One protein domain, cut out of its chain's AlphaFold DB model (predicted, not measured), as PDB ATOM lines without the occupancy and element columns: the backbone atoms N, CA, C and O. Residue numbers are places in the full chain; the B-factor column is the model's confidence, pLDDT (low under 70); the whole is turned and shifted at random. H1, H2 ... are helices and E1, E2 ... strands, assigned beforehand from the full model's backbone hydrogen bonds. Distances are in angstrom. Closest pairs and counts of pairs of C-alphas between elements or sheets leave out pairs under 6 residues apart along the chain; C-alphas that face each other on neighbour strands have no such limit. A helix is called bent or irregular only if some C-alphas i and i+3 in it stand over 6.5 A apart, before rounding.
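What this domain is: This is residues 61 to 84 and 145 to 322 of the 326 residues of an uncharacterized protein of Saccharothrix saharensis (UniProt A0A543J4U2). Two strongly twisted sheets of four strands face each other as a sandwich, their strands crossed at 39 degrees; the edge strands E1 and E8 come close to each other along one side, and on another side a cluster of four helices packs through H3 on E5. The printed part has 202 residues, with four named helices and eight named strands in the order E1 H1 E2 H2 H3 H4 E3 E4 E5 E6 E7 E8. One sheet runs E1 E3 E6 E2 and is mixed; the other runs E5 E4 E7 E8 and is antiparallel. The class is mixed, helices and strands. The whole is compact, with a radius of gyration of the C-alphas of 16.4 A, and spans 49 by 41 by 35 A.

Where its parts are: E1, residues 61 to 73, begins at C-alpha 61 (-19.130, -38.571, 18.446), is 31.3 A long and bends by 72 degrees at residue 70. H1, residues 74 to 83, follows over a tight link. After the cut come E2, residues 145 to 147, and three helices: H2, residues 160 to 173, 19.8 A long; H3, residues 186 to 198, 18.6 A long; and H4, residues 210 to 222, 18.1 A long. H3 is only just irregular: C-alphas 191 and 194 are 6.9 A apart. E3, residues 234 to 245, begins at C-alpha 234 (9.358, -48.390, 24.177) and is 35.2 A long. E4, residues 251 to 263, is 36.7 A long, and E5, residues 275 to 281, is 18.1 A. E6, residues 286 to 296, measures 31.8 A and E7, residues 302 to 312, 32.4 A. E8, residues 315 to 321, is 18.3 A long and ends at C-alpha 321 (-10.002, -50.509, 18.257).

How they stand to each other: The facing parts of the two sheets are 9.3 A centre to centre, with their best planes 15 degrees apart. The chain changes sheet at the links E3 to E4, E5 to E6 and E6 to E7. In the first sheet E1 and E3 are antiparallel, with N 67 and O 239 2.8 A apart; E3 and E6 are antiparallel, with N 240 and O 291 2.9 A apart; E6 and E2 are parallel, with N 146 and O 286 3.2 A apart. In the second, E4 and E5 form a hairpin, with N 254 and O 278 2.8 A apart, and so do E7 and E8, with N 310 and O 318 2.9 A apart. E4 and E7 are antiparallel, with N 257 and O 307 2.9 A apart. The closest C-alphas of E1 and E8 are Ala 62 and Ala 318, 5.5 A apart. H3 is on the sheet of E5, at a height over the sheet of 9.6 A, and stands up from it at 53 degrees; the closest C-alphas are Gly 198 and Leu 276, 4.1 A apart. H3 is also the hub, touching the three other helices. It touches H2 about perpendicular, at 89 degrees, the closest C-alphas being Val 164 and Val 189, 5.6 A apart. It touches H1 with residues 187 to 192 at a steep tilt of 52 degrees, opposite ways, with the C-alphas of Val 78 and Leu 188 closest at 6.2 A. It touches H4 at Val 196 and Ile 213, the closest C-alphas, 6.7 A apart. H1 makes two layers with the first sheet, a helix on one face of a sheet: its height over the sheet is 9.3 A, over E3. In H2 and H4 every O i to N i+4 pair is within hydrogen-bond range; H1 has 5 of 6 and H3 6 of 9.

The domain as a whole: The two C-alphas farthest apart are those of Gly 229 and His 285, at 50.1 A. Residues 85 to 144 are cut out, and C-alphas 84 and 145 are 23.2 A apart across the cut. The long links are E2 to H2, H2 to H3, H3 to H4, H4 to E3 and E4 to E5. The mean pLDDT of the printed part is 88.8, and it is under 70 at residue 84, residues 145 to 152 and residues 179 to 184.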
ATOM      1  N   ALA A  61     -20.546 -38.477  18.711       95.88
ATOM      2  CA  ALA A  61     -19.130 -38.571  18.446       95.88
ATOM      3  C   ALA A  61     -18.879 -39.841  17.644       95.88
ATOM      4  O   ALA A  61     -19.591 -40.832  17.798       95.88
ATOM      5  N   ALA A  62     -17.853 -39.824  16.809       96.56
ATOM      6  CA  ALA A  62     -17.384 -40.998  16.103       96.56
ATOM      7  C   ALA A  62     -15.860 -41.046  16.147       96.56
ATOM      8  O   ALA A  62     -15.184 -40.026  16.011       96.56
ATOM      9  N   VAL A  63     -15.322 -42.254  16.302       96.81
ATOM     10  CA  VAL A  63     -13.919 -42.535  16.005       96.81
ATOM     11  C   VAL A  63     -13.900 -43.175  14.624       96.81
ATOM     12  O   VAL A  63     -14.332 -44.312  14.456       96.81
ATOM     13  N   THR A  64     -13.480 -42.417  13.617       96.44
ATOM     14  CA  THR A  64     -13.575 -42.834  12.208       96.44
ATOM     15  C   THR A  64     -12.424 -43.744  11.794       96.44
ATOM     16  O   THR A  64     -12.583 -44.564  10.891       96.44
ATOM     17  N   ALA A  65     -11.279 -43.643  12.471       95.62
ATOM     18  CA  ALA A  65     -10.161 -44.559  12.312       95.62
ATOM     19  C   ALA A  65      -9.282 -44.586  13.566       95.62
ATOM     20  O   ALA A  65      -9.044 -43.550  14.185       95.62
ATOM     21  N   VAL A  66      -8.737 -45.761  13.886       97.06
ATOM     22  CA  VAL A  66      -7.657 -45.930  14.868       97.06
ATOM     23  C   VAL A  66      -6.530 -46.699  14.198       97.06
ATOM     24  O   VAL A  66      -6.746 -47.754  13.603       97.06
ATOM     25  N   ARG A  67      -5.316 -46.159  14.261       97.06
ATOM     26  CA  ARG A  67      -4.126 -46.741  13.636       97.06
ATOM     27  C   ARG A  67      -3.033 -46.857  14.680       97.06
ATOM     28  O   ARG A  67      -2.635 -45.847  15.241       97.06
ATOM     29  N   ALA A  68      -2.529 -48.063  14.907       95.94
ATOM     30  CA  ALA A  68      -1.285 -48.267  15.636       95.94
ATOM     31  C   ALA A  68      -0.138 -48.292  14.620       95.94
ATOM     32  O   ALA A  68      -0.205 -49.008  13.621       95.94
ATOM     33  N   THR A  69       0.874 -47.458  14.830       92.69
ATOM     34  CA  THR A  69       2.072 -47.407  13.978       92.69
ATOM     35  C   THR A  69       3.225 -48.172  14.629       92.69
ATOM     36  O   THR A  69       3.010 -48.922  15.572       92.69
ATOM     37  N   SER A  70       4.445 -48.064  14.103       87.62
ATOM     38  CA  SER A  70       5.595 -48.834  14.590       87.62
ATOM     39  C   SER A  70       5.932 -48.562  16.061       87.62
ATOM     40  O   SER A  70       5.558 -47.534  16.626       87.62
ATOM     41  N   ARG A  71       6.699 -49.478  16.663       95.56
ATOM     42  CA  ARG A  71       7.292 -49.292  17.992       95.56
ATOM     43  C   ARG A  71       8.267 -48.112  17.966       95.56
ATOM     44  O   ARG A  71       9.101 -48.039  17.065       95.56
ATOM     45  N   VAL A  72       8.162 -47.209  18.935       96.12
ATOM     46  CA  VAL A  72       8.994 -46.003  19.031       96.12
ATOM     47  C   VAL A  72       9.445 -45.808  20.486       96.12
ATOM     48  O   VAL A  72       8.591 -45.822  21.381       96.12
ATOM     49  N   PRO A  73      10.752 -45.623  20.752       96.44
ATOM     50  CA  PRO A  73      11.251 -45.178  22.054       96.44
ATOM     51  C   PRO A  73      10.635 -43.833  22.469       96.44
ATOM     52  O   PRO A  73      10.362 -42.980  21.621       96.44
ATOM     53  N   LEU A  74      10.395 -43.624  23.762       94.50
ATOM     54  CA  LEU A  74       9.668 -42.448  24.255       94.50
ATOM     55  C   LEU A  74      10.294 -41.107  23.822       94.50
ATOM     56  O   LEU A  74       9.600 -40.227  23.315       94.50
ATOM     57  N   GLY A  75      11.603 -40.954  23.961       92.31
ATOM     58  CA  GLY A  75      12.387 -39.803  23.526       92.31
ATOM     59  C   GLY A  75      12.420 -39.612  22.013       92.31
ATOM     60  O   GLY A  75      12.491 -38.480  21.531       92.31
ATOM     61  N   GLU A  76      12.331 -40.680  21.217       92.81
ATOM     62  CA  GLU A  76      12.115 -40.539  19.773       92.81
ATOM     63  C   GLU A  76      10.708 -40.010  19.462       92.81
ATOM     64  O   GLU A  76      10.579 -39.081  18.662       92.81
ATOM     65  N   TYR A  77       9.661 -40.548  20.095       92.12
ATOM     66  CA  TYR A  77       8.293 -40.048  19.918       92.12
ATOM     67  C   TYR A  77       8.204 -38.563  20.268       92.12
ATOM     68  O   TYR A  77       7.699 -37.761  19.480       92.12
ATOM     69  N   VAL A  78       8.775 -38.196  21.410       88.94
ATOM     70  CA  VAL A  78       8.871 -36.819  21.876       88.94
ATOM     71  C   VAL A  78       9.556 -35.929  20.828       88.94
ATOM     72  O   VAL A  78       8.954 -34.953  20.382       88.94
ATOM     73  N   ARG A  79      10.738 -36.301  20.319       87.88
ATOM     74  CA  ARG A  79      11.434 -35.535  19.262       87.88
ATOM     75  C   ARG A  79      10.633 -35.437  17.961       87.88
ATOM     76  O   ARG A  79      10.566 -34.376  17.342       87.88
ATOM     77  N   ARG A  80       9.987 -36.525  17.530       88.44
ATOM     78  CA  ARG A  80       9.116 -36.512  16.340       88.44
ATOM     79  C   ARG A  80       7.951 -35.544  16.539       88.44
ATOM     80  O   ARG A  80       7.609 -34.792  15.627       88.44
ATOM     81  N   SER A  81       7.372 -35.516  17.735       83.00
ATOM     82  CA  SER A  81       6.225 -34.668  18.061       83.00
ATOM     83  C   SER A  81       6.553 -33.167  18.133       83.00
ATOM     84  O   SER A  81       5.653 -32.346  17.930       83.00
ATOM     85  N   GLU A  82       7.824 -32.797  18.344       79.62
ATOM     86  CA  GLU A  82       8.300 -31.405  18.269       79.62
ATOM     87  C   GLU A  82       8.324 -30.883  16.826       79.62
ATOM     88  O   GLU A  82       7.936 -29.743  16.563       79.62
ATOM     89  N   ASN A  83       8.729 -31.738  15.884       76.44
ATOM     90  CA  ASN A  83       8.819 -31.397  14.461       76.44
ATOM     91  C   ASN A  83       7.484 -31.547  13.727       76.44
ATOM     92  O   ASN A  83       7.294 -31.007  12.634       76.44
ATOM     93  N   THR A  84       6.538 -32.267  14.323       69.19
ATOM     94  CA  THR A  84       5.214 -32.441  13.741       69.19
ATOM     95  C   THR A  84       4.342 -31.255  14.145       69.19
ATOM     96  O   THR A  84       3.742 -31.226  15.221       69.19
ATOM     97  N   THR A 145     -17.880 -25.998   9.312       66.19
ATOM     98  CA  THR A 145     -16.996 -27.079   9.756       66.19
ATOM     99  C   THR A 145     -15.787 -26.421  10.399       66.19
ATOM    100  O   THR A 145     -15.095 -25.636   9.747       66.19
ATOM    101  N   GLY A 146     -15.587 -26.661  11.687       58.91
ATOM    102  CA  GLY A 146     -14.440 -26.155  12.415       58.91
ATOM    103  C   GLY A 146     -13.408 -27.241  12.643       58.91
ATOM    104  O   GLY A 146     -13.530 -28.389  12.207       58.91
ATOM    105  N   ARG A 147     -12.336 -26.839  13.317       61.88
ATOM    106  CA  ARG A 147     -11.233 -27.712  13.688       61.88
ATOM    107  C   ARG A 147     -11.127 -27.720  15.201       61.88
ATOM    108  O   ARG A 147     -11.080 -26.647  15.809       61.88
ATOM    109  N   LEU A 148     -11.014 -28.911  15.782       61.03
ATOM    110  CA  LEU A 148     -10.639 -29.029  17.186       61.03
ATOM    111  C   LEU A 148      -9.161 -28.686  17.305       61.03
ATOM    112  O   LEU A 148      -8.315 -29.271  16.623       61.03
ATOM    113  N   ASP A 149      -8.863 -27.744  18.184       64.56
ATOM    114  CA  ASP A 149      -7.562 -27.734  18.825       64.56
ATOM    115  C   ASP A 149      -7.732 -28.612  20.066       64.56
ATOM    116  O   ASP A 149      -8.603 -28.287  20.880       64.56
ATOM    117  N   PRO A 150      -7.044 -29.761  20.182       63.34
ATOM    118  CA  PRO A 150      -7.121 -30.582  21.381       63.34
ATOM    119  C   PRO A 150      -6.535 -29.776  22.542       63.34
ATOM    120  O   PRO A 150      -5.329 -29.766  22.776       63.34
ATOM    121  N   GLU A 151      -7.401 -29.035  23.227       65.38
ATOM    122  CA  GLU A 151      -7.021 -28.204  24.352       65.38
ATOM    123  C   GLU A 151      -6.834 -29.093  25.567       65.38
ATOM    124  O   GLU A 151      -7.735 -29.795  26.034       65.38
ATOM    125  N   PHE A 152      -5.627 -29.050  26.096       65.06
ATOM    126  CA  PHE A 152      -5.282 -29.832  27.249       65.06
ATOM    127  C   PHE A 152      -5.745 -29.124  28.519       65.06
ATOM    128  O   PHE A 152      -5.007 -28.359  29.130       65.06
ATOM    129  N   ARG A 153      -6.998 -29.354  28.914       70.94
ATOM    130  CA  ARG A 153      -7.491 -28.837  30.192       70.94
ATOM    131  C   ARG A 153      -7.070 -29.743  31.334       70.94
ATOM    132  O   ARG A 153      -7.459 -30.908  31.395       70.94
ATOM    133  N   LEU A 154      -6.324 -29.155  32.254       79.94
ATOM    134  CA  LEU A 154      -5.783 -29.835  33.416       79.94
ATOM    135  C   LEU A 154      -6.877 -30.206  34.423       79.94
ATOM    136  O   LEU A 154      -7.878 -29.486  34.547       79.94
ATOM    137  N   PRO A 155      -6.710 -31.319  35.158       78.19
ATOM    138  CA  PRO A 155      -7.527 -31.609  36.326       78.19
ATOM    139  C   PRO A 155      -7.487 -30.443  37.315       78.19
ATOM    140  O   PRO A 155      -6.486 -29.734  37.431       78.19
ATOM    141  N   ARG A 156      -8.581 -30.242  38.058       81.94
ATOM    142  CA  ARG A 156      -8.617 -29.211  39.103       81.94
ATOM    143  C   ARG A 156      -7.477 -29.444  40.097       81.94
ATOM    144  O   ARG A 156      -7.349 -30.544  40.624       81.94
ATOM    145  N   GLY A 157      -6.707 -28.393  40.372       82.88
ATOM    146  CA  GLY A 157      -5.577 -28.443  41.303       82.88
ATOM    147  C   GLY A 157      -4.238 -28.833  40.675       82.88
ATOM    148  O   GLY A 157      -3.266 -28.916  41.412       82.88
ATOM    149  N   LEU A 158      -4.179 -29.043  39.356       86.12
ATOM    150  CA  LEU A 158      -2.929 -29.215  38.620       86.12
ATOM    151  C   LEU A 158      -2.728 -28.010  37.694       86.12
ATOM    152  O   LEU A 158      -3.563 -27.759  36.824       86.12
ATOM    153  N   SER A 159      -1.666 -27.238  37.908       89.06
ATOM    154  CA  SER A 159      -1.301 -26.107  37.049       89.06
ATOM    155  C   SER A 159      -0.475 -26.560  35.839       89.06
ATOM    156  O   SER A 159       0.073 -27.663  35.820       89.06
ATOM    157  N   GLU A 160      -0.391 -25.725  34.798       86.81
ATOM    158  CA  GLU A 160       0.469 -26.021  33.640       86.81
ATOM    159  C   GLU A 160       1.934 -26.142  34.057       86.81
ATOM    160  O   GLU A 160       2.643 -27.009  33.551       86.81
ATOM    161  N   GLU A 161       2.355 -25.335  35.031       88.56
ATOM    162  CA  GLU A 161       3.686 -25.389  35.631       88.56
ATOM    163  C   GLU A 161       3.926 -26.731  36.335       88.56
ATOM    164  O   GLU A 161       4.954 -27.359  36.082       88.56
ATOM    165  N   ASP A 162       2.950 -27.239  37.099       90.94
ATOM    166  CA  ASP A 162       3.048 -28.568  37.720       90.94
ATOM    167  C   ASP A 162       3.208 -29.656  36.653       90.94
ATOM    168  O   ASP A 162       4.033 -30.555  36.787       90.94
ATOM    169  N   VAL A 163       2.448 -29.592  35.554       89.69
ATOM    170  CA  VAL A 163       2.580 -30.570  34.461       89.69
ATOM    171  C   VAL A 163       3.949 -30.485  33.794       89.69
ATOM    172  O   VAL A 163       4.519 -31.527  33.459       89.69
ATOM    173  N   VAL A 164       4.488 -29.276  33.617       89.31
ATOM    174  CA  VAL A 164       5.848 -29.025  33.119       89.31
ATOM    175  C   VAL A 164       6.896 -29.658  34.017       89.31
ATOM    176  O   VAL A 164       7.708 -30.455  33.537       89.31
ATOM    177  N   GLU A 165       6.834 -29.384  35.313       91.31
ATOM    178  CA  GLU A 165       7.773 -29.913  36.296       91.31
ATOM    179  C   GLU A 165       7.683 -31.441  36.413       91.31
ATOM    180  O   GLU A 165       8.699 -32.145  36.359       91.31
ATOM    181  N   LEU A 166       6.463 -31.978  36.502       93.25
ATOM    182  CA  LEU A 166       6.218 -33.414  36.608       93.25
ATOM    183  C   LEU A 166       6.696 -34.154  35.363       93.25
ATOM    184  O   LEU A 166       7.372 -35.175  35.483       93.25
ATOM    185  N   SER A 167       6.396 -33.636  34.170       91.75
ATOM    186  CA  SER A 167       6.846 -34.257  32.920       91.75
ATOM    187  C   SER A 167       8.366 -34.274  32.830       91.75
ATOM    188  O   SER A 167       8.936 -35.305  32.482       91.75
ATOM    189  N   GLY A 168       9.032 -33.167  33.183       90.62
ATOM    190  CA  GLY A 168      10.494 -33.108  33.220       90.62
ATOM    191  C   GLY A 168      11.084 -34.140  34.182       90.62
ATOM    192  O   GLY A 168      11.967 -34.908  33.802       90.62
ATOM    193  N   THR A 169      10.529 -34.225  35.392       92.88
ATOM    194  CA  THR A 169      10.948 -35.195  36.417       92.88
ATOM    195  C   THR A 169      10.783 -36.638  35.939       92.88
ATOM    196  O   THR A 169      11.691 -37.458  36.104       92.88
ATOM    197  N   ILE A 170       9.643 -36.958  35.321       94.00
ATOM    198  CA  ILE A 170       9.342 -38.298  34.810       94.00
ATOM    199  C   ILE A 170      10.281 -38.674  33.664       94.00
ATOM    200  O   ILE A 170      10.828 -39.772  33.669       94.00
ATOM    201  N   LEU A 171      10.489 -37.781  32.694       91.50
ATOM    202  CA  LEU A 171      11.319 -38.062  31.521       91.50
ATOM    203  C   LEU A 171      12.787 -38.282  31.896       91.50
ATOM    204  O   LEU A 171      13.390 -39.251  31.435       91.50
ATOM    205  N   LEU A 172      13.328 -37.450  32.792       90.81
ATOM    206  CA  LEU A 172      14.676 -37.640  33.332       90.81
ATOM    207  C   LEU A 172      14.791 -38.975  34.080       90.81
ATOM    208  O   LEU A 172      15.724 -39.742  33.849       90.81
ATOM    209  N   SER A 173      13.810 -39.297  34.926       93.00
ATOM    210  CA  SER A 173      13.792 -40.555  35.686       93.00
ATOM    211  C   SER A 173      13.590 -41.791  34.798       93.00
ATOM    212  O   SER A 173      14.042 -42.881  35.139       93.00
ATOM    213  N   ALA A 174      12.936 -41.635  33.645       91.62
ATOM    214  CA  ALA A 174      12.746 -42.688  32.652       91.62
ATOM    215  C   ALA A 174      13.979 -42.913  31.754       91.62
ATOM    216  O   ALA A 174      13.929 -43.774  30.874       91.62
ATOM    217  N   GLY A 175      15.067 -42.161  31.965       89.31
ATOM    218  CA  GLY A 175      16.294 -42.261  31.174       89.31
ATOM    219  C   GLY A 175      16.141 -41.723  29.752       89.31
ATOM    220  O   GLY A 175      16.819 -42.199  28.846       89.31
ATOM    221  N   VAL A 176      15.218 -40.780  29.534       88.50
ATOM    222  CA  VAL A 176      15.070 -40.113  28.240       88.50
ATOM    223  C   VAL A 176      16.136 -39.028  28.134       88.50
ATOM    224  O   VAL A 176      16.066 -38.017  28.835       88.50
ATOM    225  N   ASP A 177      17.099 -39.219  27.232       82.19
ATOM    226  CA  ASP A 177      18.089 -38.193  26.910       82.19
ATOM    227  C   ASP A 177      17.395 -37.002  26.241       82.19
ATOM    228  O   ASP A 177      17.003 -37.050  25.069       82.19
ATOM    229  N   VAL A 178      17.234 -35.915  26.994       75.38
ATOM    230  CA  VAL A 178      16.766 -34.635  26.465       75.38
ATOM    231  C   VAL A 178      17.991 -33.898  25.909       75.38
ATOM    232  O   VAL A 178      18.870 -33.517  26.681       75.38
ATOM    233  N   PRO A 179      18.118 -33.722  24.579       67.94
ATOM    234  CA  PRO A 179      19.300 -33.101  23.997       67.94
ATOM    235  C   PRO A 179      19.402 -31.624  24.401       67.94
ATOM    236  O   PRO A 179      18.594 -30.796  23.989       67.94
ATOM    237  N   GLY A 180      20.441 -31.307  25.175       65.31
ATOM    238  CA  GLY A 180      20.797 -29.954  25.603       65.31
ATOM    239  C   GLY A 180      20.874 -29.829  27.126       65.31
ATOM    240  O   GLY A 180      20.005 -30.308  27.838       65.31
ATOM    241  N   ASN A 181      21.885 -29.117  27.632       55.41
ATOM    242  CA  ASN A 181      22.043 -28.764  29.057       55.41
ATOM    243  C   ASN A 181      20.947 -27.801  29.590       55.41
ATOM    244  O   ASN A 181      21.156 -27.107  30.584       55.41
ATOM    245  N   GLY A 182      19.809 -27.688  28.902       60.81
ATOM    246  CA  GLY A 182      18.713 -26.783  29.227       60.81
ATOM    247  C   GLY A 182      17.508 -27.532  29.784       60.81
ATOM    248  O   GLY A 182      17.325 -28.717  29.519       60.81
ATOM    249  N   ALA A 183      16.672 -26.820  30.542       62.09
ATOM    250  CA  ALA A 183      15.366 -27.321  30.957       62.09
ATOM    251  C   ALA A 183      14.600 -27.902  29.747       62.09
ATOM    252  O   ALA A 183      14.719 -27.352  28.643       62.09
ATOM    253  N   PRO A 184      13.831 -28.997  29.924       65.81
ATOM    254  CA  PRO A 184      13.061 -29.593  28.840       65.81
ATOM    255  C   PRO A 184      12.228 -28.517  28.145       65.81
ATOM    256  O   PRO A 184      11.616 -27.672  28.800       65.81
ATOM    257  N   SER A 185      12.239 -28.520  26.810       71.50
ATOM    258  CA  SER A 185      11.506 -27.514  26.045       71.50
ATOM    259  C   SER A 185      10.028 -27.545  26.473       71.50
ATOM    260  O   SER A 185       9.454 -28.614  26.675       71.50
ATOM    261  N   VAL A 186       9.375 -26.386  26.617       73.88
ATOM    262  CA  VAL A 186       7.938 -26.331  26.983       73.88
ATOM    263  C   VAL A 186       7.094 -27.189  26.025       73.88
ATOM    264  O   VAL A 186       6.105 -27.805  26.418       73.88
ATOM    265  N   ARG A 187       7.530 -27.301  24.764       74.38
ATOM    266  CA  ARG A 187       6.905 -28.154  23.745       74.38
ATOM    267  C   ARG A 187       7.052 -29.641  24.051       74.38
ATOM    268  O   ARG A 187       6.102 -30.391  23.850       74.38
ATOM    269  N   LEU A 188       8.219 -30.050  24.538       74.62
ATOM    270  CA  LEU A 188       8.526 -31.420  24.922       74.62
ATOM    271  C   LEU A 188       7.568 -31.912  26.008       74.62
ATOM    272  O   LEU A 188       6.947 -32.967  25.878       74.62
ATOM    273  N   VAL A 189       7.370 -31.081  27.032       77.06
ATOM    274  CA  VAL A 189       6.392 -31.339  28.090       77.06
ATOM    275  C   VAL A 189       4.988 -31.458  27.522       77.06
ATOM    276  O   VAL A 189       4.302 -32.429  27.823       77.06
ATOM    277  N   GLN A 190       4.537 -30.497  26.711       77.25
ATOM    278  CA  GLN A 190       3.156 -30.475  26.209       77.25
ATOM    279  C   GLN A 190       2.765 -31.766  25.474       77.25
ATOM    280  O   GLN A 190       1.593 -32.135  25.439       77.25
ATOM    281  N   ARG A 191       3.740 -32.469  24.891       82.00
ATOM    282  CA  ARG A 191       3.529 -33.726  24.164       82.00
ATOM    283  C   ARG A 191       3.509 -34.953  25.066       82.00
ATOM    284  O   ARG A 191       2.820 -35.917  24.747       82.00
ATOM    285  N   PHE A 192       4.209 -34.900  26.193       86.38
ATOM    286  CA  PHE A 192       4.158 -35.931  27.228       86.38
ATOM    287  C   PHE A 192       2.997 -35.727  28.218       86.38
ATOM    288  O   PHE A 192       2.541 -36.676  28.855       86.38
ATOM    289  N   ALA A 193       2.463 -34.505  28.290       86.44
ATOM    290  CA  ALA A 193       1.394 -34.111  29.194       86.44
ATOM    291  C   ALA A 193       0.190 -35.077  29.211       86.44
ATOM    292  O   ALA A 193      -0.223 -35.430  30.317       86.44
ATOM    293  N   PRO A 194      -0.331 -35.594  28.070       85.44
ATOM    294  CA  PRO A 194      -1.395 -36.603  28.060       85.44
ATOM    295  C   PRO A 194      -1.171 -37.778  29.009       85.44
ATOM    296  O   PRO A 194      -2.090 -38.177  29.717       85.44
ATOM    297  N   MET A 195       0.058 -38.291  29.090       89.06
ATOM    298  CA  MET A 195       0.386 -39.388  29.998       89.06
ATOM    299  C   MET A 195       0.329 -38.950  31.465       89.06
ATOM    300  O   MET A 195      -0.181 -39.690  32.307       89.06
ATOM    301  N   VAL A 196       0.809 -37.745  31.773       91.38
ATOM    302  CA  VAL A 196       0.792 -37.187  33.133       91.38
ATOM    303  C   VAL A 196      -0.640 -36.936  33.596       91.38
ATOM    304  O   VAL A 196      -1.026 -37.413  34.659       91.38
ATOM    305  N   VAL A 197      -1.468 -36.265  32.789       88.06
ATOM    306  CA  VAL A 197      -2.872 -36.006  33.159       88.06
ATOM    307  C   VAL A 197      -3.715 -37.266  33.168       88.06
ATOM    308  O   VAL A 197      -4.569 -37.398  34.041       88.06
ATOM    309  N   GLY A 198      -3.434 -38.218  32.277       83.94
ATOM    310  CA  GLY A 198      -4.042 -39.545  32.307       83.94
ATOM    311  C   GLY A 198      -3.927 -40.234  33.662       83.94
ATOM    312  O   GLY A 198      -4.845 -40.935  34.077       83.94
ATOM    313  N   ASN A 199      -2.828 -39.970  34.371       88.44
ATOM    314  CA  ASN A 199      -2.514 -40.530  35.682       88.44
ATOM    315  C   ASN A 199      -2.750 -39.551  36.846       88.44
ATOM    316  O   ASN A 199      -2.576 -39.923  38.011       88.44
ATOM    317  N   ALA A 200      -3.161 -38.315  36.544       88.56
ATOM    318  CA  ALA A 200      -3.400 -37.258  37.520       88.56
ATOM    319  C   ALA A 200      -4.731 -37.397  38.259       88.56
ATOM    320  O   ALA A 200      -4.991 -36.642  39.190       88.56
ATOM    321  N   VAL A 201      -5.569 -38.350  37.864       84.62
ATOM    322  CA  VAL A 201      -6.849 -38.637  38.506       84.62
ATOM    323  C   VAL A 201      -6.805 -40.063  39.054       84.62
ATOM    324  O   VAL A 201      -6.242 -40.964  38.437       84.62
ATOM    325  N   ASP A 202      -7.310 -40.273  40.264       79.44
ATOM    326  CA  ASP A 202      -7.462 -41.606  40.846       79.44
ATOM    327  C   ASP A 202      -8.685 -42.354  40.261       79.44
ATOM    328  O   ASP A 202      -9.502 -41.763  39.550       79.44
ATOM    329  N   PRO A 203      -8.848 -43.662  40.537       72.19
ATOM    330  CA  PRO A 203     -10.011 -44.420  40.068       72.19
ATOM    331  C   PRO A 203     -11.369 -43.882  40.552       72.19
ATOM    332  O   PRO A 203     -12.405 -44.295  40.035       72.19
ATOM    333  N   GLN A 204     -11.384 -42.998  41.552       75.44
ATOM    334  CA  GLN A 204     -12.574 -42.357  42.110       75.44
ATOM    335  C   GLN A 204     -12.856 -40.985  41.473       75.44
ATOM    336  O   GLN A 204     -13.853 -40.354  41.820       75.44
ATOM    337  N   GLY A 205     -12.024 -40.528  40.531       74.88
ATOM    338  CA  GLY A 205     -12.196 -39.244  39.857       74.88
ATOM    339  C   GLY A 205     -11.575 -38.051  40.594       74.88
ATOM    340  O   GLY A 205     -11.772 -36.914  40.160       74.88
ATOM    341  N   ASN A 206     -10.831 -38.269  41.682       84.38
ATOM    342  CA  ASN A 206     -10.187 -37.194  42.438       84.38
ATOM    343  C   ASN A 206      -8.776 -36.910  41.907       84.38
ATOM    344  O   ASN A 206      -8.075 -37.842  41.502       84.38
ATOM    345  N   PRO A 207      -8.318 -35.645  41.937       87.44
ATOM    346  CA  PRO A 207      -6.944 -35.319  41.582       87.44
ATOM    347  C   PRO A 207      -5.965 -36.015  42.538       87.44
ATOM    348  O   PRO A 207      -6.091 -35.935  43.761       87.44
ATOM    349  N   ALA A 208      -4.983 -36.707  41.971       90.12
ATOM    350  CA  ALA A 208      -3.907 -37.347  42.708       90.12
ATOM    351  C   ALA A 208      -2.842 -36.308  43.108       90.12
ATOM    352  O   ALA A 208      -2.574 -35.378  42.346       90.12
ATOM    353  N   PRO A 209      -2.192 -36.457  44.277       92.75
ATOM    354  CA  PRO A 209      -1.099 -35.570  44.658       92.75
ATOM    355  C   PRO A 209       0.083 -35.729  43.682       92.75
ATOM    356  O   PRO A 209       0.347 -36.858  43.259       92.75
ATOM    357  N   PRO A 210       0.847 -34.660  43.380       92.88
ATOM    358  CA  PRO A 210       1.890 -34.665  42.345       92.88
ATOM    359  C   PRO A 210       2.854 -35.857  42.421       92.88
ATOM    360  O   PRO A 210       3.091 -36.540  41.428       92.88
ATOM    361  N   ARG A 211       3.327 -36.196  43.626       93.69
ATOM    362  CA  ARG A 211       4.208 -37.353  43.847       93.69
ATOM    363  C   ARG A 211       3.575 -38.683  43.424       93.69
ATOM    364  O   ARG A 211       4.241 -39.497  42.798       93.69
ATOM    365  N   ALA A 212       2.291 -38.890  43.714       93.44
ATOM    366  CA  ALA A 212       1.594 -40.105  43.301       93.44
ATOM    367  C   ALA A 212       1.425 -40.181  41.776       93.44
ATOM    368  O   ALA A 212       1.400 -41.282  41.232       93.44
ATOM    369  N   ILE A 213       1.331 -39.037  41.086       93.12
ATOM    370  CA  ILE A 213       1.309 -38.984  39.618       93.12
ATOM    371  C   ILE A 213       2.647 -39.483  39.070       93.12
ATOM    372  O   ILE A 213       2.658 -40.396  38.246       93.12
ATOM    373  N   VAL A 214       3.765 -38.940  39.572       94.88
ATOM    374  CA  VAL A 214       5.117 -39.375  39.180       94.88
ATOM    375  C   VAL A 214       5.294 -40.866  39.423       94.88
ATOM    376  O   VAL A 214       5.661 -41.586  38.499       94.88
ATOM    377  N   ASP A 215       4.972 -41.347  40.627       94.75
ATOM    378  CA  ASP A 215       5.149 -42.753  40.995       94.75
ATOM    379  C   ASP A 215       4.326 -43.687  40.090       94.75
ATOM    380  O   ASP A 215       4.830 -44.718  39.645       94.75
ATOM    381  N   ARG A 216       3.077 -43.324  39.762       92.50
ATOM    382  CA  ARG A 216       2.222 -44.107  38.850       92.50
ATOM    383  C   ARG A 216       2.780 -44.142  37.434       92.50
ATOM    384  O   ARG A 216       2.877 -45.219  36.850       92.50
ATOM    385  N   VAL A 217       3.171 -42.989  36.891       93.56
ATOM    386  CA  VAL A 217       3.712 -42.921  35.528       93.56
ATOM    387  C   VAL A 217       5.050 -43.653  35.448       93.56
ATOM    388  O   VAL A 217       5.258 -44.437  34.527       93.56
ATOM    389  N   LEU A 218       5.944 -43.474  36.423       94.75
ATOM    390  CA  LEU A 218       7.220 -44.190  36.457       94.75
ATOM    391  C   LEU A 218       7.039 -45.690  36.628       94.75
ATOM    392  O   LEU A 218       7.761 -46.448  35.988       94.75
ATOM    393  N   LYS A 219       6.061 -46.132  37.422       94.25
ATOM    394  CA  LYS A 219       5.704 -47.548  37.506       94.25
ATOM    395  C   LYS A 219       5.248 -48.080  36.144       94.25
ATOM    396  O   LYS A 219       5.797 -49.075  35.681       94.25
ATOM    397  N   LEU A 220       4.337 -47.383  35.462       93.62
ATOM    398  CA  LEU A 220       3.872 -47.763  34.123       93.62
ATOM    399  C   LEU A 220       5.028 -47.839  33.109       93.62
ATOM    400  O   LEU A 220       5.112 -48.780  32.322       93.62
ATOM    401  N   LEU A 221       5.951 -46.872  33.142       95.25
ATOM    402  CA  LEU A 221       7.134 -46.856  32.277       95.25
ATOM    403  C   LEU A 221       8.184 -47.900  32.688       95.25
ATOM    404  O   LEU A 221       8.928 -48.385  31.833       95.25
ATOM    405  N   GLY A 222       8.270 -48.255  33.967       95.00
ATOM    406  CA  GLY A 222       9.104 -49.343  34.483       95.00
ATOM    407  C   GLY A 222       8.614 -50.714  34.021       95.00
ATOM    408  O   GLY A 222       9.420 -51.546  33.603       95.00
ATOM    409  N   ASP A 223       7.294 -50.895  33.991       94.31
ATOM    410  CA  ASP A 223       6.610 -52.110  33.531       94.31
ATOM    411  C   ASP A 223       6.521 -52.210  31.991       94.31
ATOM    412  O   ASP A 223       5.993 -53.187  31.442       94.31
ATOM    413  N   SER A 224       7.054 -51.210  31.283       95.44
ATOM    414  CA  SER A 224       7.137 -51.188  29.826       95.44
ATOM    415  C   SER A 224       8.457 -51.748  29.288       95.44
ATOM    416  O   SER A 224       9.512 -51.606  29.914       95.44
ATOM    417  N   ARG A 225       8.408 -52.340  28.087       96.06
ATOM    418  CA  ARG A 225       9.577 -52.805  27.331       96.06
ATOM    419  C   ARG A 225      10.588 -51.681  27.196       96.06
ATOM    420  O   ARG A 225      10.219 -50.522  27.025       96.06
ATOM    421  N   LYS A 226      11.863 -52.043  27.210       96.31
ATOM    422  CA  LYS A 226      12.972 -51.108  27.027       96.31
ATOM    423  C   LYS A 226      13.647 -51.325  25.682       96.31
ATOM    424  O   LYS A 226      13.537 -52.405  25.098       96.31
ATOM    425  N   VAL A 227      14.330 -50.297  25.191       94.44
ATOM    426  CA  VAL A 227      15.235 -50.432  24.043       94.44
ATOM    427  C   VAL A 227      16.331 -51.441  24.400       94.44
ATOM    428  O   VAL A 227      16.812 -51.460  25.532       94.44
ATOM    429  N   GLU A 228      16.719 -52.294  23.452       92.75
ATOM    430  CA  GLU A 228      17.793 -53.265  23.667       92.75
ATOM    431  C   GLU A 228      19.099 -52.544  24.040       92.75
ATOM    432  O   GLU A 228      19.551 -51.649  23.328       92.75
ATOM    433  N   GLY A 229      19.676 -52.898  25.192       92.00
ATOM    434  CA  GLY A 229      20.873 -52.240  25.725       92.00
ATOM    435  C   GLY A 229      20.642 -50.853  26.345       92.00
ATOM    436  O   GLY A 229      21.619 -50.198  26.698       92.00
ATOM    437  N   GLY A 230      19.389 -50.405  26.499       91.88
ATOM    438  CA  GLY A 230      19.040 -49.101  27.070       91.88
ATOM    439  C   GLY A 230      18.014 -49.163  28.208       91.88
ATOM    440  O   GLY A 230      17.451 -50.209  28.529       91.88
ATOM    441  N   HIS A 231      17.754 -48.006  28.823       92.81
ATOM    442  CA  HIS A 231      16.750 -47.839  29.890       92.81
ATOM    443  C   HIS A 231      15.460 -47.158  29.410       92.81
ATOM    444  O   HIS A 231      14.455 -47.121  30.131       92.81
ATOM    445  N   GLU A 232      15.480 -46.650  28.181       95.25
ATOM    446  CA  GLU A 232      14.391 -45.888  27.597       95.25
ATOM    447  C   GLU A 232      13.179 -46.793  27.321       95.25
ATOM    448  O   GLU A 232      13.329 -47.853  26.697       95.25
ATOM    449  N   PRO A 233      11.976 -46.414  27.785       96.62
ATOM    450  CA  PRO A 233      10.768 -47.180  27.531       96.62
ATOM    451  C   PRO A 233      10.358 -47.106  26.054       96.62
ATOM    452  O   PRO A 233      10.459 -46.067  25.400       96.62
ATOM    453  N   VAL A 234       9.853 -48.224  25.543       96.88
ATOM    454  CA  VAL A 234       9.358 -48.390  24.177       96.88
ATOM    455  C   VAL A 234       7.843 -48.474  24.212       96.88
ATOM    456  O   VAL A 234       7.252 -49.148  25.055       96.88
ATOM    457  N   GLY A 235       7.217 -47.793  23.262       96.62
ATOM    458  CA  GLY A 235       5.775 -47.759  23.114       96.62
ATOM    459  C   GLY A 235       5.355 -47.847  21.661       96.62
ATOM    460  O   GLY A 235       6.177 -48.034  20.765       96.62
ATOM    461  N   VAL A 236       4.062 -47.700  21.434       97.00
ATOM    462  CA  VAL A 236       3.427 -47.645  20.124       97.00
ATOM    463  C   VAL A 236       2.736 -46.296  19.968       97.00
ATOM    464  O   VAL A 236       2.111 -45.800  20.906       97.00
ATOM    465  N   VAL A 237       2.847 -45.679  18.793       96.00
ATOM    466  CA  VAL A 237       2.105 -44.445  18.504       96.00
ATOM    467  C   VAL A 237       0.765 -44.815  17.887       96.00
ATOM    468  O   VAL A 237       0.718 -45.441  16.824       96.00
ATOM    469  N   VAL A 238      -0.311 -44.420  18.557       96.25
ATOM    470  CA  VAL A 238      -1.691 -44.629  18.134       96.25
ATOM    471  C   VAL A 238      -2.266 -43.311  17.631       96.25
ATOM    472  O   VAL A 238      -2.358 -42.337  18.374       96.25
ATOM    473  N   SER A 239      -2.676 -43.286  16.369       95.62
ATOM    474  CA  SER A 239      -3.404 -42.170  15.772       95.62
ATOM    475  C   SER A 239      -4.901 -42.458  15.790       95.62
ATOM    476  O   SER A 239      -5.324 -43.502  15.285       95.62
ATOM    477  N   ALA A 240      -5.703 -41.534  16.306       96.06
ATOM    478  CA  ALA A 240      -7.160 -41.619  16.298       96.06
ATOM    479  C   ALA A 240      -7.771 -40.435  15.539       96.06
ATOM    480  O   ALA A 240      -7.514 -39.277  15.873       96.06
ATOM    481  N   ASP A 241      -8.601 -40.737  14.542       96.06
ATOM    482  CA  ASP A 241      -9.394 -39.749  13.815       96.06
ATOM    483  C   ASP A 241     -10.778 -39.647  14.462       96.06
ATOM    484  O   ASP A 241     -11.514 -40.631  14.552       96.06
ATOM    485  N   VAL A 242     -11.129 -38.452  14.924       96.00
ATOM    486  CA  VAL A 242     -12.328 -38.173  15.716       96.00
ATOM    487  C   VAL A 242     -13.210 -37.170  14.993       96.00
ATOM    488  O   VAL A 242     -12.725 -36.197  14.416       96.00
ATOM    489  N   GLU A 243     -14.513 -37.393  15.068       95.44
ATOM    490  CA  GLU A 243     -15.553 -36.492  14.594       95.44
ATOM    491  C   GLU A 243     -16.545 -36.214  15.725       95.44
ATOM    492  O   GLU A 243     -17.022 -37.149  16.366       95.44
ATOM    493  N   LEU A 244     -16.846 -34.938  15.970       95.19
ATOM    494  CA  LEU A 244     -17.800 -34.477  16.980       95.19
ATOM    495  C   LEU A 244     -18.894 -33.656  16.294       95.19
ATOM    496  O   LEU A 244     -18.582 -32.690  15.594       95.19
ATOM    497  N   VAL A 245     -20.161 -34.016  16.496       94.69
ATOM    498  CA  VAL A 245     -21.334 -33.359  15.897       94.69
ATOM    499  C   VAL A 245     -22.332 -33.013  17.004       94.69
ATOM    500  O   VAL A 245     -22.579 -33.822  17.891       94.69
ATOM    501  N   GLY A 246     -22.865 -31.789  17.005       93.00
ATOM    502  CA  GLY A 246     -23.801 -31.307  18.037       93.00
ATOM    503  C   GLY A 246     -23.148 -30.935  19.379       93.00
ATOM    504  O   GLY A 246     -23.667 -30.103  20.114       93.00
ATOM    505  N   LEU A 247     -21.928 -31.411  19.643       93.81
ATOM    506  CA  LEU A 247     -21.227 -31.315  20.934       93.81
ATOM    507  C   LEU A 247     -20.542 -29.961  21.220       93.81
ATOM    508  O   LEU A 247     -19.550 -29.901  21.951       93.81
ATOM    509  N   ARG A 248     -21.024 -28.853  20.643       93.50
ATOM    510  CA  ARG A 248     -20.385 -27.535  20.800       93.50
ATOM    511  C   ARG A 248     -20.323 -27.120  22.275       93.50
ATOM    512  O   ARG A 248     -21.347 -27.072  22.950       93.50
ATOM    513  N   GLY A 249     -19.130 -26.761  22.750       89.56
ATOM    514  CA  GLY A 249     -18.872 -26.359  24.138       89.56
ATOM    515  C   GLY A 249     -18.984 -27.499  25.155       89.56
ATOM    516  O   GLY A 249     -18.822 -27.264  26.353       89.56
ATOM    517  N   LYS A 250     -19.256 -28.732  24.704       93.12
ATOM    518  CA  LYS A 250     -19.336 -29.915  25.562       93.12
ATOM    519  C   LYS A 250     -17.984 -30.632  25.578       93.12
ATOM    520  O   LYS A 250     -17.422 -30.905  24.514       93.12
ATOM    521  N   PRO A 251     -17.435 -30.931  26.766       91.88
ATOM    522  CA  PRO A 251     -16.164 -31.625  26.872       91.88
ATOM    523  C   PRO A 251     -16.325 -33.121  26.567       91.88
ATOM    524  O   PRO A 251     -17.095 -33.815  27.220       91.88
ATOM    525  N   VAL A 252     -15.526 -33.629  25.634       92.88
ATOM    526  CA  VAL A 252     -15.470 -35.046  25.259       92.88
ATOM    527  C   VAL A 252     -14.127 -35.621  25.684       92.88
ATOM    528  O   VAL A 252     -13.077 -35.159  25.240       92.88
ATOM    529  N   MET A 253     -14.129 -36.615  26.569       93.00
ATOM    530  CA  MET A 253     -12.905 -37.281  27.011       93.00
ATOM    531  C   MET A 253     -12.552 -38.388  26.028       93.00
ATOM    532  O   MET A 253     -13.364 -39.284  25.799       93.00
ATOM    533  N   LEU A 254     -11.337 -38.341  25.493       94.31
ATOM    534  CA  LEU A 254     -10.717 -39.432  24.759       94.31
ATOM    535  C   LEU A 254      -9.825 -40.210  25.714       94.31
ATOM    536  O   LEU A 254      -8.807 -39.697  26.190       94.31
ATOM    537  N   THR A 255     -10.203 -41.455  25.976       94.31
ATOM    538  CA  THR A 255      -9.438 -42.381  26.806       94.31
ATOM    539  C   THR A 255      -8.929 -43.549  25.972       94.31
ATOM    540  O   THR A 255      -9.447 -43.835  24.892       94.31
ATOM    541  N   TRP A 256      -7.891 -44.218  26.460       95.62
ATOM    542  CA  TRP A 256      -7.351 -45.429  25.858       95.62
ATOM    543  C   TRP A 256      -7.202 -46.543  26.895       95.62
ATOM    544  O   TRP A 256      -6.997 -46.298  28.082       95.62
ATOM    545  N   SER A 257      -7.296 -47.782  26.427       95.50
ATOM    546  CA  SER A 257      -6.955 -48.991  27.181       95.50
ATOM    547  C   SER A 257      -6.258 -49.976  26.247       95.50
ATOM    548  O   SER A 257      -6.540 -49.999  25.047       95.50
ATOM    549  N   MET A 258      -5.336 -50.778  26.772       96.75
ATOM    550  CA  MET A 258      -4.628 -51.802  26.007       96.75
ATOM    551  C   MET A 258      -5.153 -53.184  26.365       96.75
ATOM    552  O   MET A 258      -5.234 -53.551  27.533       96.75
ATOM    553  N   TRP A 259      -5.460 -53.965  25.339       95.81
ATOM    554  CA  TRP A 259      -5.964 -55.323  25.458       95.81
ATOM    555  C   TRP A 259      -5.038 -56.277  24.720       95.81
ATOM    556  O   TRP A 259      -4.335 -55.894  23.788       95.81
ATOM    557  N   GLN A 260      -5.038 -57.534  25.147       95.50
ATOM    558  CA  GLN A 260      -4.198 -58.582  24.587       95.50
ATOM    559  C   GLN A 260      -5.072 -59.599  23.857       95.50
ATOM    560  O   GLN A 260      -6.033 -60.110  24.435       95.50
ATOM    561  N   THR A 261      -4.744 -59.896  22.601       93.69
ATOM    562  CA  THR A 261      -5.407 -60.954  21.822       93.69
ATOM    563  C   THR A 261      -4.742 -62.309  22.041       93.69
ATOM    564  O   THR A 261      -5.423 -63.333  22.051       93.69
ATOM    565  N   SER A 262      -3.421 -62.327  22.242       88.69
ATOM    566  CA  SER A 262      -2.629 -63.540  22.447       88.69
ATOM    567  C   SER A 262      -1.387 -63.279  23.308       88.69
ATOM    568  O   SER A 262      -0.886 -62.158  23.391       88.69
ATOM    569  N   GLY A 263      -0.880 -64.327  23.954       84.56
ATOM    570  CA  GLY A 263       0.350 -64.303  24.746       84.56
ATOM    571  C   GLY A 263       0.234 -65.139  26.017       84.56
ATOM    572  O   GLY A 263      -0.840 -65.631  26.366       84.56
ATOM    573  N   GLU A 264       1.364 -65.334  26.690       81.25
ATOM    574  CA  GLU A 264       1.460 -66.257  27.829       81.25
ATOM    575  C   GLU A 264       0.955 -65.636  29.135       81.25
ATOM    576  O   GLU A 264       0.349 -66.310  29.967       81.25
ATOM    577  N   SER A 265       1.185 -64.334  29.308       85.75
ATOM    578  CA  SER A 265       0.822 -63.590  30.514       85.75
ATOM    579  C   SER A 265      -0.292 -62.606  30.215       85.75
ATOM    580  O   SER A 265      -0.146 -61.797  29.304       85.75
ATOM    581  N   ARG A 266      -1.374 -62.654  31.001       87.25
ATOM    582  CA  ARG A 266      -2.494 -61.710  30.890       87.25
ATOM    583  C   ARG A 266      -2.080 -60.314  31.353       87.25
ATOM    584  O   ARG A 266      -1.507 -60.164  32.437       87.25
ATOM    585  N   LEU A 267      -2.470 -59.297  30.587       89.75
ATOM    586  CA  LEU A 267      -2.444 -57.912  31.061       89.75
ATOM    587  C   LEU A 267      -3.305 -57.738  32.317       89.75
ATOM    588  O   LEU A 267      -4.331 -58.398  32.493       89.75
ATOM    589  N   HIS A 268      -2.872 -56.842  33.195       88.38
ATOM    590  CA  HIS A 268      -3.553 -56.503  34.439       88.38
ATOM    591  C   HIS A 268      -3.282 -55.041  34.810       88.38
ATOM    592  O   HIS A 268      -2.351 -54.425  34.295       88.38
ATOM    593  N   GLY A 269      -4.088 -54.493  35.721       87.62
ATOM    594  CA  GLY A 269      -3.860 -53.165  36.292       87.62
ATOM    595  C   GLY A 269      -3.931 -52.037  35.261       87.62
ATOM    596  O   GLY A 269      -4.890 -51.951  34.496       87.62
ATOM    597  N   ASP A 270      -2.904 -51.186  35.263       85.19
ATOM    598  CA  ASP A 270      -2.878 -49.879  34.593       85.19
ATOM    599  C   ASP A 270      -3.084 -49.957  33.068       85.19
ATOM    600  O   ASP A 270      -3.664 -49.055  32.465       85.19
ATOM    601  N   TRP A 271      -2.726 -51.086  32.451       88.38
ATOM    602  CA  TRP A 271      -2.932 -51.352  31.024       88.38
ATOM    603  C   TRP A 271      -4.407 -51.457  30.622       88.38
ATOM    604  O   TRP A 271      -4.789 -51.008  29.542       88.38
ATOM    605  N   LEU A 272      -5.237 -52.052  31.487       88.75
ATOM    606  CA  LEU A 272      -6.660 -52.300  31.224       88.75
ATOM    607  C   LEU A 272      -7.551 -51.129  31.653       88.75
ATOM    608  O   LEU A 272      -8.745 -51.114  31.342       88.75
ATOM    609  N   ASN A 273      -6.984 -50.166  32.377       87.50
ATOM    610  CA  ASN A 273      -7.705 -48.998  32.849       87.50
ATOM    611  C   ASN A 273      -8.029 -48.045  31.690       87.50
ATOM    612  O   ASN A 273      -7.380 -48.038  30.646       87.50
ATOM    613  N   SER A 274      -9.057 -47.222  31.893       88.19
ATOM    614  CA  SER A 274      -9.405 -46.137  30.976       88.19
ATOM    615  C   SER A 274      -8.481 -44.947  31.230       88.19
ATOM    616  O   SER A 274      -8.802 -44.062  32.022       88.19
ATOM    617  N   ASN A 275      -7.330 -44.933  30.564       90.38
ATOM    618  CA  ASN A 275      -6.321 -43.888  30.692       90.38
ATOM    619  C   ASN A 275      -6.729 -42.661  29.868       90.38
ATOM    620  O   ASN A 275      -6.899 -42.756  28.652       90.38
ATOM    621  N   LEU A 276      -6.903 -41.501  30.503       89.94
ATOM    622  CA  LEU A 276      -7.246 -40.266  29.791       89.94
ATOM    623  C   LEU A 276      -6.068 -39.810  28.916       89.94
ATOM    624  O   LEU A 276      -4.959 -39.648  29.407       89.94
ATOM    625  N   ALA A 277      -6.314 -39.602  27.621       90.19
ATOM    626  CA  ALA A 277      -5.333 -39.041  26.692       90.19
ATOM    627  C   ALA A 277      -5.640 -37.574  26.380       90.19
ATOM    628  O   ALA A 277      -4.788 -36.711  26.580       90.19
ATOM    629  N   TYR A 278      -6.859 -37.271  25.926       88.94
ATOM    630  CA  TYR A 278      -7.238 -35.907  25.554       88.94
ATOM    631  C   TYR A 278      -8.601 -35.519  26.103       88.94
ATOM    632  O   TYR A 278      -9.517 -36.333  26.184       88.94
ATOM    633  N   ARG A 279      -8.752 -34.229  26.396       88.56
ATOM    634  CA  ARG A 279     -10.043 -33.573  26.557       88.56
ATOM    635  C   ARG A 279     -10.304 -32.751  25.300       88.56
ATOM    636  O   ARG A 279      -9.584 -31.810  25.007       88.56
ATOM    637  N   LEU A 280     -11.308 -33.142  24.534       90.62
ATOM    638  CA  LEU A 280     -11.714 -32.475  23.304       90.62
ATOM    639  C   LEU A 280     -12.906 -31.561  23.603       90.62
ATOM    640  O   LEU A 280     -13.723 -31.870  24.466       90.62
ATOM    641  N   GLU A 281     -13.024 -30.443  22.898       92.12
ATOM    642  CA  GLU A 281     -14.179 -29.549  23.010       92.12
ATOM    643  C   GLU A 281     -14.527 -29.020  21.621       92.12
ATOM    644  O   GLU A 281     -13.698 -28.363  20.982       92.12
ATOM    645  N   ALA A 282     -15.736 -29.321  21.140       91.12
ATOM    646  CA  ALA A 282     -16.170 -28.835  19.838       91.12
ATOM    647  C   ALA A 282     -16.430 -27.324  19.879       91.12
ATOM    648  O   ALA A 282     -17.139 -26.803  20.739       91.12
ATOM    649  N   ARG A 283     -15.838 -26.604  18.931       89.69
ATOM    650  CA  ARG A 283     -15.969 -25.159  18.725       89.69
ATOM    651  C   ARG A 283     -17.013 -24.842  17.667       89.69
ATOM    652  O   ARG A 283     -17.612 -23.760  17.691       89.69
ATOM    653  N   THR A 284     -17.282 -25.759  16.744       90.44
ATOM    654  CA  THR A 284     -18.405 -25.627  15.819       90.44
ATOM    655  C   THR A 284     -19.415 -26.739  15.993       90.44
ATOM    656  O   THR A 284     -19.362 -27.542  16.918       90.44
ATOM    657  N   HIS A 285     -20.425 -26.693  15.138       89.56
ATOM    658  CA  HIS A 285     -21.467 -27.690  15.094       89.56
ATOM    659  C   HIS A 285     -20.952 -29.074  14.682       89.56
ATOM    660  O   HIS A 285     -21.525 -30.087  15.072       89.56
ATOM    661  N   ARG A 286     -19.890 -29.098  13.874       92.00
ATOM    662  CA  ARG A 286     -19.231 -30.302  13.395       92.00
ATOM    663  C   ARG A 286     -17.743 -30.028  13.311       92.00
ATOM    664  O   ARG A 286     -17.311 -29.242  12.467       92.00
ATOM    665  N   ASP A 287     -16.984 -30.727  14.137       91.38
ATOM    666  CA  ASP A 287     -15.536 -30.643  14.139       91.38
ATOM    667  C   ASP A 287     -14.905 -32.017  13.930       91.38
ATOM    668  O   ASP A 287     -15.443 -33.048  14.334       91.38
ATOM    669  N   THR A 288     -13.725 -32.020  13.315       92.62
ATOM    670  CA  THR A 288     -12.898 -33.222  13.165       92.62
ATOM    671  C   THR A 288     -11.486 -32.976  13.685       92.62
ATOM    672  O   THR A 288     -10.989 -31.842  13.676       92.62
ATOM    673  N   ALA A 289     -10.833 -34.040  14.148       90.00
ATOM    674  CA  ALA A 289      -9.445 -34.027  14.588       90.00
ATOM    675  C   ALA A 289      -8.744 -35.349  14.305       90.00
ATOM    676  O   ALA A 289      -9.379 -36.392  14.210       90.00
ATOM    677  N   SER A 290      -7.419 -35.285  14.230       92.00
ATOM    678  CA  SER A 290      -6.545 -36.451  14.296       92.00
ATOM    679  C   SER A 290      -5.571 -36.216  15.441       92.00
ATOM    680  O   SER A 290      -4.929 -35.161  15.490       92.00
ATOM    681  N   VAL A 291      -5.520 -37.149  16.386       90.94
ATOM    682  CA  VAL A 291      -4.655 -37.063  17.566       90.94
ATOM    683  C   VAL A 291      -3.706 -38.250  17.603       90.94
ATOM    684  O   VAL A 291      -4.119 -39.369  17.312       90.94
ATOM    685  N   ASP A 292      -2.453 -37.999  17.978       92.31
ATOM    686  CA  ASP A 292      -1.409 -39.017  18.096       92.31
ATOM    687  C   ASP A 292      -1.027 -39.183  19.562       92.31
ATOM    688  O   ASP A 292      -0.481 -38.261  20.165       92.31
ATOM    689  N   LEU A 293      -1.247 -40.369  20.117       91.44
ATOM    690  CA  LEU A 293      -0.906 -40.711  21.494       91.44
ATOM    691  C   LEU A 293       0.166 -41.807  21.522       91.44
ATOM    692  O   LEU A 293       0.116 -42.754  20.742       91.44
ATOM    693  N   TRP A 294       1.143 -41.687  22.416       95.56
ATOM    694  CA  TRP A 294       2.124 -42.746  22.656       95.56
ATOM    695  C   TRP A 294       1.658 -43.626  23.811       95.56
ATOM    696  O   TRP A 294       1.407 -43.134  24.913       95.56
ATOM    697  N   VAL A 295       1.533 -44.924  23.551       95.69
ATOM    698  CA  VAL A 295       1.142 -45.934  24.537       95.69
ATOM    699  C   VAL A 295       2.360 -46.784  24.869       95.69
ATOM    700  O   VAL A 295       2.936 -47.356  23.945       95.69
ATOM    701  N   PRO A 296       2.766 -46.916  26.141       96.44
ATOM    702  CA  PRO A 296       3.896 -47.769  26.486       96.44
ATOM    703  C   PRO A 296       3.578 -49.232  26.125       96.44
ATOM    704  O   PRO A 296       2.417 -49.625  26.086       96.44
ATOM    705  N   LEU A 297       4.583 -50.049  25.803       96.25
ATOM    706  CA  LEU A 297       4.372 -51.468  25.496       96.25
ATOM    707  C   LEU A 297       4.707 -52.326  26.716       96.25
ATOM    708  O   LEU A 297       5.806 -52.178  27.236       96.25
ATOM    709  N   PRO A 298       3.844 -53.251  27.155       95.75
ATOM    710  CA  PRO A 298       4.102 -54.102  28.315       95.75
ATOM    711  C   PRO A 298       5.253 -55.088  28.061       95.75
ATOM    712  O   PRO A 298       5.420 -55.584  26.942       95.75
ATOM    713  N   HIS A 299       6.020 -55.429  29.109       94.75
ATOM    714  CA  HIS A 299       7.110 -56.427  29.029       94.75
ATOM    715  C   HIS A 299       6.662 -57.780  28.483       94.75
ATOM    716  O   HIS A 299       7.408 -58.426  27.749       94.75
ATOM    717  N   ALA A 300       5.442 -58.200  28.829       93.44
ATOM    718  CA  ALA A 300       4.884 -59.450  28.343       93.44
ATOM    719  C   ALA A 300       4.905 -59.491  26.806       93.44
ATOM    720  O   ALA A 300       4.556 -58.528  26.109       93.44
ATOM    721  N   THR A 301       5.325 -60.620  26.253       92.81
ATOM    722  CA  THR A 301       5.243 -60.875  24.817       92.81
ATOM    723  C   THR A 301       3.822 -61.296  24.456       92.81
ATOM    724  O   THR A 301       3.139 -61.990  25.214       92.81
ATOM    725  N   GLY A 302       3.349 -60.833  23.306       94.25
ATOM    726  CA  GLY A 302       1.976 -61.060  22.884       94.25
ATOM    727  C   GLY A 302       1.552 -60.086  21.805       94.25
ATOM    728  O   GLY A 302       2.263 -59.121  21.529       94.25
ATOM    729  N   SER A 303       0.387 -60.366  21.233       95.88
ATOM    730  CA  SER A 303      -0.279 -59.472  20.300       95.88
ATOM    731  C   SER A 303      -1.323 -58.648  21.050       95.88
ATOM    732  O   SER A 303      -2.086 -59.170  21.873       95.88
ATOM    733  N   TYR A 304      -1.337 -57.347  20.791       96.81
ATOM    734  CA  TYR A 304      -2.079 -56.333  21.526       96.81
ATOM    735  C   TYR A 304      -2.909 -55.467  20.592       96.81
ATOM    736  O   TYR A 304      -2.589 -55.317  19.421       96.81
ATOM    737  N   PHE A 305      -3.951 -54.842  21.121       97.31
ATOM    738  CA  PHE A 305      -4.652 -53.752  20.454       97.31
ATOM    739  C   PHE A 305      -4.977 -52.653  21.459       97.31
ATOM    740  O   PHE A 305      -5.106 -52.895  22.662       97.31
ATOM    741  N   VAL A 306      -5.111 -51.426  20.962       97.50
ATOM    742  CA  VAL A 306      -5.534 -50.282  21.770       97.50
ATOM    743  C   VAL A 306      -6.983 -49.981  21.450       97.50
ATOM    744  O   VAL A 306      -7.336 -49.747  20.295       97.50
ATOM    745  N   ARG A 307      -7.819 -49.969  22.486       97.81
ATOM    746  CA  ARG A 307      -9.185 -49.465  22.403       97.81
ATOM    747  C   ARG A 307      -9.197 -48.006  22.824       97.81
ATOM    748  O   ARG A 307      -8.718 -47.681  23.910       97.81
ATOM    749  N   VAL A 308      -9.764 -47.160  21.975       97.50
ATOM    750  CA  VAL A 308     -10.030 -45.749  22.254       97.50
ATOM    751  C   VAL A 308     -11.520 -45.584  22.517       97.50
ATOM    752  O   VAL A 308     -12.355 -46.127  21.791       97.50
ATOM    753  N   ASP A 309     -11.858 -44.834  23.557       97.38
ATOM    754  CA  ASP A 309     -13.227 -44.550  23.964       97.38
ATOM    755  C   ASP A 309     -13.443 -43.031  24.016       97.38
ATOM    756  O   ASP A 309     -12.599 -42.286  24.515       97.38
ATOM    757  N   LEU A 310     -14.575 -42.567  23.481       96.50
ATOM    758  CA  LEU A 310     -15.040 -41.186  23.609       96.50
ATOM    759  C   LEU A 310     -16.200 -41.147  24.597       96.50
ATOM    760  O   LEU A 310     -17.181 -41.878  24.431       96.50
ATOM    761  N   THR A 311     -16.112 -40.286  25.607       95.38
ATOM    762  CA  THR A 311     -17.156 -40.132  26.631       95.38
ATOM    763  C   THR A 311     -17.504 -38.660  26.857       95.38
ATOM    764  O   THR A 311     -16.640 -37.797  26.742       95.38
ATOM    765  N   SER A 312     -18.761 -38.364  27.183       94.62
ATOM    766  CA  SER A 312     -19.231 -37.043  27.629       94.62
ATOM    767  C   SER A 312     -20.163 -37.240  28.811       94.62
ATOM    768  O   SER A 312     -21.022 -38.118  28.771       94.62
ATOM    769  N   ASP A 313     -19.974 -36.461  29.875       91.19
ATOM    770  CA  ASP A 313     -20.801 -36.520  31.091       91.19
ATOM    771  C   ASP A 313     -20.955 -37.949  31.656       91.19
ATOM    772  O   ASP A 313     -22.030 -38.382  32.066       91.19
ATOM    773  N   GLY A 314     -19.864 -38.725  31.613       89.38
ATOM    774  CA  GLY A 314     -19.822 -40.126  32.054       89.38
ATOM    775  C   GLY A 314     -20.481 -41.130  31.100       89.38
ATOM    776  O   GLY A 314     -20.349 -42.335  31.304       89.38
ATOM    777  N   SER A 315     -21.143 -40.667  30.041       93.81
ATOM    778  CA  SER A 315     -21.770 -41.514  29.025       93.81
ATOM    779  C   SER A 315     -20.812 -41.779  27.870       93.81
ATOM    780  O   SER A 315     -20.167 -40.869  27.348       93.81
ATOM    781  N   ARG A 316     -20.716 -43.040  27.441       95.88
ATOM    782  CA  ARG A 316     -19.918 -43.426  26.273       95.88
ATOM    783  C   ARG A 316     -20.632 -43.000  24.994       95.88
ATOM    784  O   ARG A 316     -21.764 -43.411  24.765       95.88
ATOM    785  N   LEU A 317     -19.946 -42.215  24.168       96.00
ATOM    786  CA  LEU A 317     -20.437 -41.737  22.877       96.00
ATOM    787  C   LEU A 317     -19.990 -42.652  21.730       96.00
ATOM    788  O   LEU A 317     -20.791 -43.001  20.872       96.00
ATOM    789  N   ALA A 318     -18.717 -43.059  21.724       97.12
ATOM    790  CA  ALA A 318     -18.154 -43.916  20.682       97.12
ATOM    791  C   ALA A 318     -16.954 -44.722  21.176       97.12
ATOM    792  O   ALA A 318     -16.369 -44.430  22.218       97.12
ATOM    793  N   SER A 319     -16.577 -45.730  20.391       97.31
ATOM    794  CA  SER A 319     -15.365 -46.510  20.601       97.31
ATOM    795  C   SER A 319     -14.846 -47.089  19.301       97.31
ATOM    796  O   SER A 319     -15.631 -47.396  18.405       97.31
ATOM    797  N   ALA A 320     -13.533 -47.267  19.230       97.75
ATOM    798  CA  ALA A 320     -12.884 -48.009  18.167       97.75
ATOM    799  C   ALA A 320     -11.609 -48.684  18.678       97.75
ATOM    800  O   ALA A 320     -11.028 -48.293  19.692       97.75
ATOM    801  N   GLU A 321     -11.173 -49.698  17.945       98.06
ATOM    802  CA  GLU A 321     -10.002 -50.509  18.257       98.06
ATOM    803  C   GLU A 321      -8.964 -50.355  17.146       98.06
ATOM    804  O   GLU A 321      -9.308 -50.248  15.965       98.06
ATOM    805  N   SER A 322      -7.685 -50.329  17.516       98.06
ATOM    806  CA  SER A 322      -6.603 -50.444  16.545       98.06
ATOM    807  C   SER A 322      -6.556 -51.860  15.963       98.06
ATOM    808  O   SER A 322      -6.962 -52.818  16.628       98.06
TER     809      SER A 322